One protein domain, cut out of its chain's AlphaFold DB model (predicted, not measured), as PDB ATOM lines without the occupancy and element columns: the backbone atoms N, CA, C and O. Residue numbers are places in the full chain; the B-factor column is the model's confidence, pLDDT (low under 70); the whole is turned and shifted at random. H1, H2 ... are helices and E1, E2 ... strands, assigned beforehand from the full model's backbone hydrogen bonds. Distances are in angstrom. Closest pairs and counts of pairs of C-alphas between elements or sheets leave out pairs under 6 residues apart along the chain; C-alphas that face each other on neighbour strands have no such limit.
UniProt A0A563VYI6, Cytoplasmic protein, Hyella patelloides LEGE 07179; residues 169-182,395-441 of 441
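AT A GLANCE: This is residues 169 to 182 and 395 to 441 of the 441 residues of the protein "Cytoplasmic protein" of Hyella patelloides LEGE 07179 (UniProt A0A563VYI6). A small sheet of three short parallel strands, in the order E2 E1 E3, has one helix, H2, packed over one face and running along the strands. The short helix H1 comes just after E1 and meets the first residues of H2, while H3 lies away from the sheet. The printed part has 61 residues, with three named helices and three named strands in the order E1 H1 H2 E2 E3 H3; the class is mixed, helices and strands. The whole is compact, with a radius of gyration of the C-alphas of 10.4 A, and rounded, spanning 27 by 23 by 16 A.

HOW THE PARTS SIT: Look first at E1, residues 169 to 172, the inner strand; its neighbours are the edge strands E2, residues 408 to 410, and E3, residues 419 to 421. E1 and E3 are parallel at 8 degrees, with N 421 and O 171 within hydrogen-bond range at 2.9 A. E2 and E1 are parallel at 56 degrees, with N 170 and O 409 at 2.8 A. H2, residues 396 to 407, is on the sheet at a height of 8.3 A, over E2 and E1, giving two layers, a helix on one face of a sheet. It runs along the strands, at 15 degrees to E1 on the local plane; their closest C-alphas, Val 170 and Val 404, are 6.8 A apart. H1, residues 174 to 178, touches H2 at its residues 396 to 398 alone, the closest C-alphas being Leu 176 and Asp 397, 4.9 A. H3, residues 432 to 439, is not on the sheet and only just touches H2, at residues 399 to 403 alone, with 3 pairs of C-alphas within 8 A, the closest Leu 399 and Phe 439, 7.7 A. Every O i to N i+4 pair is within hydrogen-bond range in H2 and H3; H1 has 0 of 1, but 2 of 2 O i to N i+3 pairs.

IN THESE COORDINATES: Find C-alpha 169 at (309.786, 345.905, 399.840), where E1 begins its 10.2 A. H1 is 8.6 A long, and E2 and E3 are 6.7 A each. H2 runs 16.3 A from C-alpha 396 at (317.463, 358.962, 390.750). H3 runs 10.3 A and ends at C-alpha 439, (314.051, 361.713, 399.632).

THE WHOLE: The C-alphas farthest apart, of Glu 415 and Val 441, are 27.7 A apart. Residues 183 to 394 are not printed; C-alphas 182 and 395 are 9.0 A apart across this cut, which falls in the link from H1 to H2. Of the links printed whole, none is long. The mean pLDDT of the printed part is 93.2, and no printed residue is under 70.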
ATOM      1  N   LYS A 169     309.247 346.458 401.085       97.31
ATOM      2  CA  LYS A 169     309.786 345.905 399.840       97.31
ATOM      3  C   LYS A 169     309.775 346.967 398.755       97.31
ATOM      4  O   LYS A 169     308.751 347.603 398.515       97.31
ATOM      5  N   VAL A 170     310.902 347.156 398.085       97.69
ATOM      6  CA  VAL A 170     311.096 348.234 397.123       97.69
ATOM      7  C   VAL A 170     311.533 347.685 395.782       97.69
ATOM      8  O   VAL A 170     312.523 346.965 395.694       97.69
ATOM      9  N   TYR A 171     310.830 348.086 394.730       97.69
ATOM     10  CA  TYR A 171     311.270 347.888 393.355       97.69
ATOM     11  C   TYR A 171     311.880 349.184 392.812       97.69
ATOM     12  O   TYR A 171     311.296 350.260 392.982       97.69
ATOM     13  N   ILE A 172     313.037 349.083 392.152       96.88
ATOM     14  CA  ILE A 172     313.694 350.193 391.452       96.88
ATOM     15  C   ILE A 172     313.839 349.819 389.979       96.88
ATOM     16  O   ILE A 172     314.556 348.884 389.635       96.88
ATOM     17  N   ASP A 173     313.205 350.594 389.108       95.25
ATOM     18  CA  ASP A 173     313.386 350.490 387.662       95.25
ATOM     19  C   ASP A 173     314.790 350.962 387.253       95.25
ATOM     20  O   ASP A 173     315.216 352.076 387.583       95.25
ATOM     21  N   GLU A 174     315.507 350.133 386.493       92.75
ATOM     22  CA  GLU A 174     316.848 350.445 385.996       92.75
ATOM     23  C   GLU A 174     316.867 351.714 385.136       92.75
ATOM     24  O   GLU A 174     317.841 352.469 385.190       92.75
ATOM     25  N   GLN A 175     315.769 352.023 384.432       92.44
ATOM     26  CA  GLN A 175     315.643 353.215 383.583       92.44
ATOM     27  C   GLN A 175     315.793 354.535 384.357       92.44
ATOM     28  O   GLN A 175     316.108 355.574 383.768       92.44
ATOM     29  N   LEU A 176     315.666 354.520 385.688       93.75
ATOM     30  CA  LEU A 176     315.874 355.699 386.534       93.75
ATOM     31  C   LEU A 176     317.313 356.245 386.489       93.75
ATOM     32  O   LEU A 176     317.530 357.412 386.828       93.75
ATOM     33  N   HIS A 177     318.288 355.464 386.006       92.56
ATOM     34  CA  HIS A 177     319.664 355.927 385.771       92.56
ATOM     35  C   HIS A 177     319.752 357.075 384.743       92.56
ATOM     36  O   HIS A 177     320.681 357.896 384.756       92.56
ATOM     37  N   SER A 178     318.740 357.201 383.883       92.38
ATOM     38  CA  SER A 178     318.650 358.240 382.858       92.38
ATOM     39  C   SER A 178     318.143 359.579 383.396       92.38
ATOM     40  O   SER A 178     318.273 360.601 382.717       92.38
ATOM     41  N   PHE A 179     317.674 359.635 384.648       92.44
ATOM     42  CA  PHE A 179     317.027 360.809 385.234       92.44
ATOM     43  C   PHE A 179     317.861 361.415 386.377       92.44
ATOM     44  O   PHE A 179     318.141 360.745 387.374       92.44
ATOM     45  N   PRO A 180     318.296 362.685 386.271       92.44
ATOM     46  CA  PRO A 180     318.986 363.374 387.354       92.44
ATOM     47  C   PRO A 180     318.082 363.689 388.550       92.44
ATOM     48  O   PRO A 180     316.909 364.020 388.394       92.44
ATOM     49  N   VAL A 181     318.681 363.714 389.738       92.38
ATOM     50  CA  VAL A 181     318.029 364.154 390.977       92.38
ATOM     51  C   VAL A 181     317.649 365.648 390.900       92.38
ATOM     52  O   VAL A 181     318.502 366.487 390.566       92.38
ATOM     53  N   PRO A 182     316.409 366.031 391.261       88.00
ATOM     54  CA  PRO A 182     315.945 367.412 391.168       88.00
ATOM     55  C   PRO A 182     316.413 368.292 392.346       88.00
ATOM     56  O   PRO A 182     315.688 368.528 393.306       88.00
ATOM     57  N   LYS A 395     321.976 360.709 389.972       95.19
ATOM     58  CA  LYS A 395     320.842 360.050 389.319       95.19
ATOM     59  C   LYS A 395     319.822 359.532 390.331       95.19
ATOM     60  O   LYS A 395     320.171 359.284 391.489       95.19
ATOM     61  N   LEU A 396     318.564 359.425 389.903       95.75
ATOM     62  CA  LEU A 396     317.463 358.962 390.750       95.75
ATOM     63  C   LEU A 396     317.655 357.510 391.192       95.75
ATOM     64  O   LEU A 396     317.438 357.216 392.364       95.75
ATOM     65  N   ASP A 397     318.146 356.633 390.312       95.81
ATOM     66  CA  ASP A 397     318.436 355.238 390.670       95.81
ATOM     67  C   ASP A 397     319.417 355.156 391.852       95.81
ATOM     68  O   ASP A 397     319.185 354.416 392.807       95.81
ATOM     69  N   ARG A 398     320.479 355.973 391.842       96.38
ATOM     70  CA  ARG A 398     321.465 355.998 392.924       96.38
ATOM     71  C   ARG A 398     320.857 356.501 394.226       96.38
ATOM     72  O   ARG A 398     321.127 355.923 395.276       96.38
ATOM     73  N   LEU A 399     320.041 357.554 394.163       97.44
ATOM     74  CA  LEU A 399     319.328 358.080 395.327       97.44
ATOM     75  C   LEU A 399     318.431 357.009 395.958       97.44
ATOM     76  O   LEU A 399     318.504 356.788 397.164       97.44
ATOM     77  N   PHE A 400     317.609 356.336 395.154       97.56
ATOM     78  CA  PHE A 400     316.679 355.336 395.667       97.56
ATOM     79  C   PHE A 400     317.397 354.089 396.174       97.56
ATOM     80  O   PHE A 400     317.046 353.609 397.246       97.56
ATOM     81  N   LYS A 401     318.474 353.635 395.518       97.31
ATOM     82  CA  LYS A 401     319.324 352.542 396.028       97.31
ATOM     83  C   LYS A 401     319.883 352.845 397.421       97.31
ATOM     84  O   LYS A 401     319.897 351.962 398.271       97.31
ATOM     85  N   LEU A 402     320.289 354.092 397.688       97.94
ATOM     86  CA  LEU A 402     320.740 354.502 399.026       97.94
ATOM     87  C   LEU A 402     319.608 354.451 400.064       97.94
ATOM     88  O   LEU A 402     319.844 354.042 401.197       97.94
ATOM     89  N   HIS A 403     318.382 354.833 399.694       98.00
ATOM     90  CA  HIS A 403     317.217 354.690 400.579       98.00
ATOM     91  C   HIS A 403     316.852 353.225 400.817       98.00
ATOM     92  O   HIS A 403     316.577 352.855 401.954       98.00
ATOM     93  N   VAL A 404     316.890 352.377 399.790       97.50
ATOM     94  CA  VAL A 404     316.640 350.938 399.943       97.50
ATOM     95  C   VAL A 404     317.667 350.320 400.877       97.50
ATOM     96  O   VAL A 404     317.288 349.703 401.863       97.50
ATOM     97  N   GLN A 405     318.956 350.583 400.661       97.44
ATOM     98  CA  GLN A 405     320.014 350.081 401.536       97.44
ATOM     99  C   GLN A 405     319.852 350.533 402.999       97.44
ATOM    100  O   GLN A 405     320.216 349.797 403.913       97.44
ATOM    101  N   ALA A 406     319.328 351.739 403.229       97.44
ATOM    102  CA  ALA A 406     319.177 352.297 404.569       97.44
ATOM    103  C   ALA A 406     317.902 351.852 405.299       97.44
ATOM    104  O   ALA A 406     317.907 351.745 406.525       97.44
ATOM    105  N   ARG A 407     316.790 351.670 404.576       97.12
ATOM    106  CA  ARG A 407     315.444 351.549 405.168       97.12
ATOM    107  C   ARG A 407     314.451 350.713 404.349       97.12
ATOM    108  O   ARG A 407     313.244 350.884 404.527       97.12
ATOM    109  N   GLY A 408     314.910 349.835 403.458       96.62
ATOM    110  CA  GLY A 408     314.055 348.966 402.640       96.62
ATOM    111  C   GLY A 408     314.701 347.625 402.274       96.62
ATOM    112  O   GLY A 408     315.816 347.320 402.685       96.62
ATOM    113  N   GLU A 409     313.975 346.821 401.497       96.75
ATOM    114  CA  GLU A 409     314.429 345.534 400.954       96.75
ATOM    115  C   GLU A 409     314.173 345.505 399.441       96.75
ATOM    116  O   GLU A 409     313.035 345.679 399.013       96.75
ATOM    117  N   GLU A 410     315.209 345.319 398.621       95.81
ATOM    118  CA  GLU A 410     315.068 345.326 397.157       95.81
ATOM    119  C   GLU A 410     314.365 344.057 396.652       95.81
ATOM    120  O   GLU A 410     314.750 342.940 397.004       95.81
ATOM    121  N   VAL A 411     313.359 344.222 395.792       96.56
ATOM    122  CA  VAL A 411     312.671 343.124 395.099       96.56
ATOM    123  C   VAL A 411     312.779 343.277 393.586       96.56
ATOM    124  O   VAL A 411     312.852 344.383 393.059       96.56
ATOM    125  N   SER A 412     312.763 342.152 392.873       93.44
ATOM    126  CA  SER A 412     312.982 342.125 391.420       93.44
ATOM    127  C   SER A 412     311.745 342.443 390.582       93.44
ATOM    128  O   SER A 412     311.886 342.651 389.381       93.44
ATOM    129  N   THR A 413     310.542 342.443 391.166       93.44
ATOM    130  CA  THR A 413     309.299 342.696 390.424       93.44
ATOM    131  C   THR A 413     308.433 343.741 391.125       93.44
ATOM    132  O   THR A 413     308.382 343.765 392.360       93.44
ATOM    133  N   PRO A 414     307.734 344.603 390.365       92.25
ATOM    134  CA  PRO A 414     306.899 345.651 390.943       92.25
ATOM    135  C   PRO A 414     305.706 345.088 391.728       92.25
ATOM    136  O   PRO A 414     305.283 345.698 392.704       92.25
ATOM    137  N   GLU A 415     305.192 343.905 391.380       92.69
ATOM    138  CA  GLU A 415     304.049 343.280 392.064       92.69
ATOM    139  C   GLU A 415     304.387 342.798 393.481       92.69
ATOM    140  O   GLU A 415     303.493 342.614 394.305       92.69
ATOM    141  N   ALA A 416     305.669 342.564 393.763       92.62
ATOM    142  CA  ALA A 416     306.146 342.123 395.069       92.62
ATOM    143  C   ALA A 416     306.531 343.292 395.993       92.62
ATOM    144  O   ALA A 416     306.943 343.045 397.130       92.62
ATOM    145  N   ALA A 417     306.447 344.534 395.506       94.88
ATOM    146  CA  ALA A 417     306.913 345.725 396.200       94.88
ATOM    147  C   ALA A 417     305.780 346.458 396.932       94.88
ATOM    148  O   ALA A 417     304.686 346.634 396.400       94.88
ATOM    149  N   ASP A 418     306.081 346.955 398.131       94.75
ATOM    150  CA  ASP A 418     305.242 347.911 398.859       94.75
ATOM    151  C   ASP A 418     305.446 349.338 398.314       94.75
ATOM    152  O   ASP A 418     304.510 350.136 398.262       94.75
ATOM    153  N   THR A 419     306.675 349.652 397.884       95.06
ATOM    154  CA  THR A 419     307.050 350.928 397.261       95.06
ATOM    155  C   THR A 419     307.666 350.691 395.883       95.06
ATOM    156  O   THR A 419     308.641 349.955 395.742       95.06
ATOM    157  N   VAL A 420     307.145 351.365 394.861       96.56
ATOM    158  CA  VAL A 420     307.640 351.262 393.482       96.56
ATOM    159  C   VAL A 420     308.270 352.590 393.071       96.56
ATOM    160  O   VAL A 420     307.602 353.624 393.094       96.56
ATOM    161  N   PHE A 421     309.543 352.558 392.679       96.50
ATOM    162  CA  PHE A 421     310.213 353.649 391.972       96.50
ATOM    163  C   PHE A 421     310.379 353.237 390.513       96.50
ATOM    164  O   PHE A 421     311.170 352.343 390.210       96.50
ATOM    165  N   SER A 422     309.653 353.875 389.596       93.88
ATOM    166  CA  SER A 422     309.787 353.579 388.166       93.88
ATOM    167  C   SER A 422     309.459 354.776 387.287       93.88
ATOM    168  O   SER A 422     309.021 355.812 387.780       93.88
ATOM    169  N   VAL A 423     309.698 354.666 385.978       89.69
ATOM    170  CA  VAL A 423     309.378 355.757 385.044       89.69
ATOM    171  C   VAL A 423     307.864 355.957 384.898       89.69
ATOM    172  O   VAL A 423     307.421 357.089 384.716       89.69
ATOM    173  N   GLU A 424     307.073 354.887 385.015       87.19
ATOM    174  CA  GLU A 424     305.638 354.892 384.679       87.19
ATOM    175  C   GLU A 424     304.705 354.655 385.875       87.19
ATOM    176  O   GLU A 424     303.560 355.104 385.864       87.19
ATOM    177  N   LEU A 425     305.176 353.960 386.912       89.88
ATOM    178  CA  LEU A 425     304.384 353.515 388.060       89.88
ATOM    179  C   LEU A 425     305.004 353.950 389.394       89.88
ATOM    180  O   LEU A 425     306.227 354.015 389.548       89.88
ATOM    181  N   GLY A 426     304.147 354.158 390.393       91.31
ATOM    182  CA  GLY A 426     304.569 354.538 391.739       91.31
ATOM    183  C   GLY A 426     305.144 355.951 391.769       91.31
ATOM    184  O   GLY A 426     304.510 356.870 391.258       91.31
ATOM    185  N   ILE A 427     306.324 356.110 392.375       92.56
ATOM    186  CA  ILE A 427     307.025 357.395 392.442       92.56
ATOM    187  C   ILE A 427     307.858 357.581 391.175       92.56
ATOM    188  O   ILE A 427     308.854 356.879 390.969       92.56
ATOM    189  N   THR A 428     307.463 358.550 390.352       91.44
ATOM    190  CA  THR A 428     308.043 358.767 389.016       91.44
ATOM    191  C   THR A 428     309.019 359.948 388.971       91.44
ATOM    192  O   THR A 428     308.929 360.862 389.795       91.44
ATOM    193  N   PRO A 429     309.929 360.020 387.973       88.75
ATOM    194  CA  PRO A 429     310.804 361.180 387.772       88.75
ATOM    195  C   PRO A 429     310.073 362.518 387.598       88.75
ATOM    196  O   PRO A 429     310.695 363.573 387.734       88.75
ATOM    197  N   PHE A 430     308.777 362.476 387.279       85.00
ATOM    198  CA  PHE A 430     307.924 363.645 387.079       85.00
ATOM    199  C   PHE A 430     307.444 364.257 388.401       85.00
ATOM    200  O   PHE A 430     307.080 365.431 388.444       85.00
ATOM    201  N   GLU A 431     307.486 363.502 389.502       86.50
ATOM    202  CA  GLU A 431     307.042 363.939 390.829       86.50
ATOM    203  C   GLU A 431     308.160 364.648 391.597       86.50
ATOM    204  O   GLU A 431     308.538 364.295 392.717       86.50
ATOM    205  N   VAL A 432     308.709 365.689 390.975       85.50
ATOM    206  CA  VAL A 432     309.900 366.393 391.457       85.50
ATOM    207  C   VAL A 432     309.730 366.942 392.876       85.50
ATOM    208  O   VAL A 432     310.641 366.797 393.698       85.50
ATOM    209  N   ASP A 433     308.573 367.520 393.194       83.75
ATOM    210  CA  ASP A 433     308.301 368.065 394.528       83.75
ATOM    211  C   ASP A 433     308.230 366.967 395.599       83.75
ATOM    212  O   ASP A 433     308.770 367.136 396.696       83.75
ATOM    213  N   ALA A 434     307.627 365.819 395.276       88.19
ATOM    214  CA  ALA A 434     307.564 364.677 396.185       88.19
ATOM    215  C   ALA A 434     308.962 364.093 396.424       88.19
ATOM    216  O   ALA A 434     309.344 363.861 397.573       88.19
ATOM    217  N   ILE A 435     309.760 363.944 395.357       92.19
ATOM    218  CA  ILE A 435     311.149 363.479 395.445       92.19
ATOM    219  C   ILE A 435     311.967 364.407 396.349       92.19
ATOM    220  O   ILE A 435     312.658 363.952 397.265       92.19
ATOM    221  N   ALA A 436     311.868 365.718 396.123       88.69
ATOM    222  CA  ALA A 436     312.604 366.707 396.895       88.69
ATOM    223  C   ALA A 436     312.190 366.733 398.374       88.69
ATOM    224  O   ALA A 436     313.052 366.859 399.242       88.69
ATOM    225  N   ALA A 437     310.898 366.593 398.670       88.50
ATOM    226  CA  ALA A 437     310.389 366.638 400.036       88.50
ATOM    227  C   ALA A 437     310.688 365.361 400.837       88.50
ATOM    228  O   ALA A 437     310.987 365.448 402.026       88.50
ATOM    229  N   GLN A 438     310.598 364.187 400.209       91.38
ATOM    230  CA  GLN A 438     310.625 362.904 400.920       91.38
ATOM    231  C   GLN A 438     311.992 362.208 400.890       91.38
ATOM    232  O   GLN A 438     312.302 361.435 401.799       91.38
ATOM    233  N   PHE A 439     312.819 362.476 399.872       94.12
ATOM    234  CA  PHE A 439     314.051 361.713 399.632       94.12
ATOM    235  C   PHE A 439     315.331 362.559 399.651       94.12
ATOM    236  O   PHE A 439     316.419 361.985 399.688       94.12
ATOM    237  N   LEU A 440     315.233 363.896 399.680       92.12
ATOM    238  CA  LEU A 440     316.389 364.812 399.769       92.12
ATOM    239  C   LEU A 440     316.572 365.488 401.136       92.12
ATOM    240  O   LEU A 440     317.326 366.465 401.230       92.12
ATOM    241  N   VAL A 441     315.902 364.968 402.169       84.44
ATOM    242  CA  VAL A 441     315.982 365.430 403.567       84.44
ATOM    243  C   VAL A 441     317.387 365.384 404.156       84.44
ATOM    244  O   VAL A 441     318.189 364.489 403.786       84.44
TER     245      VAL A 441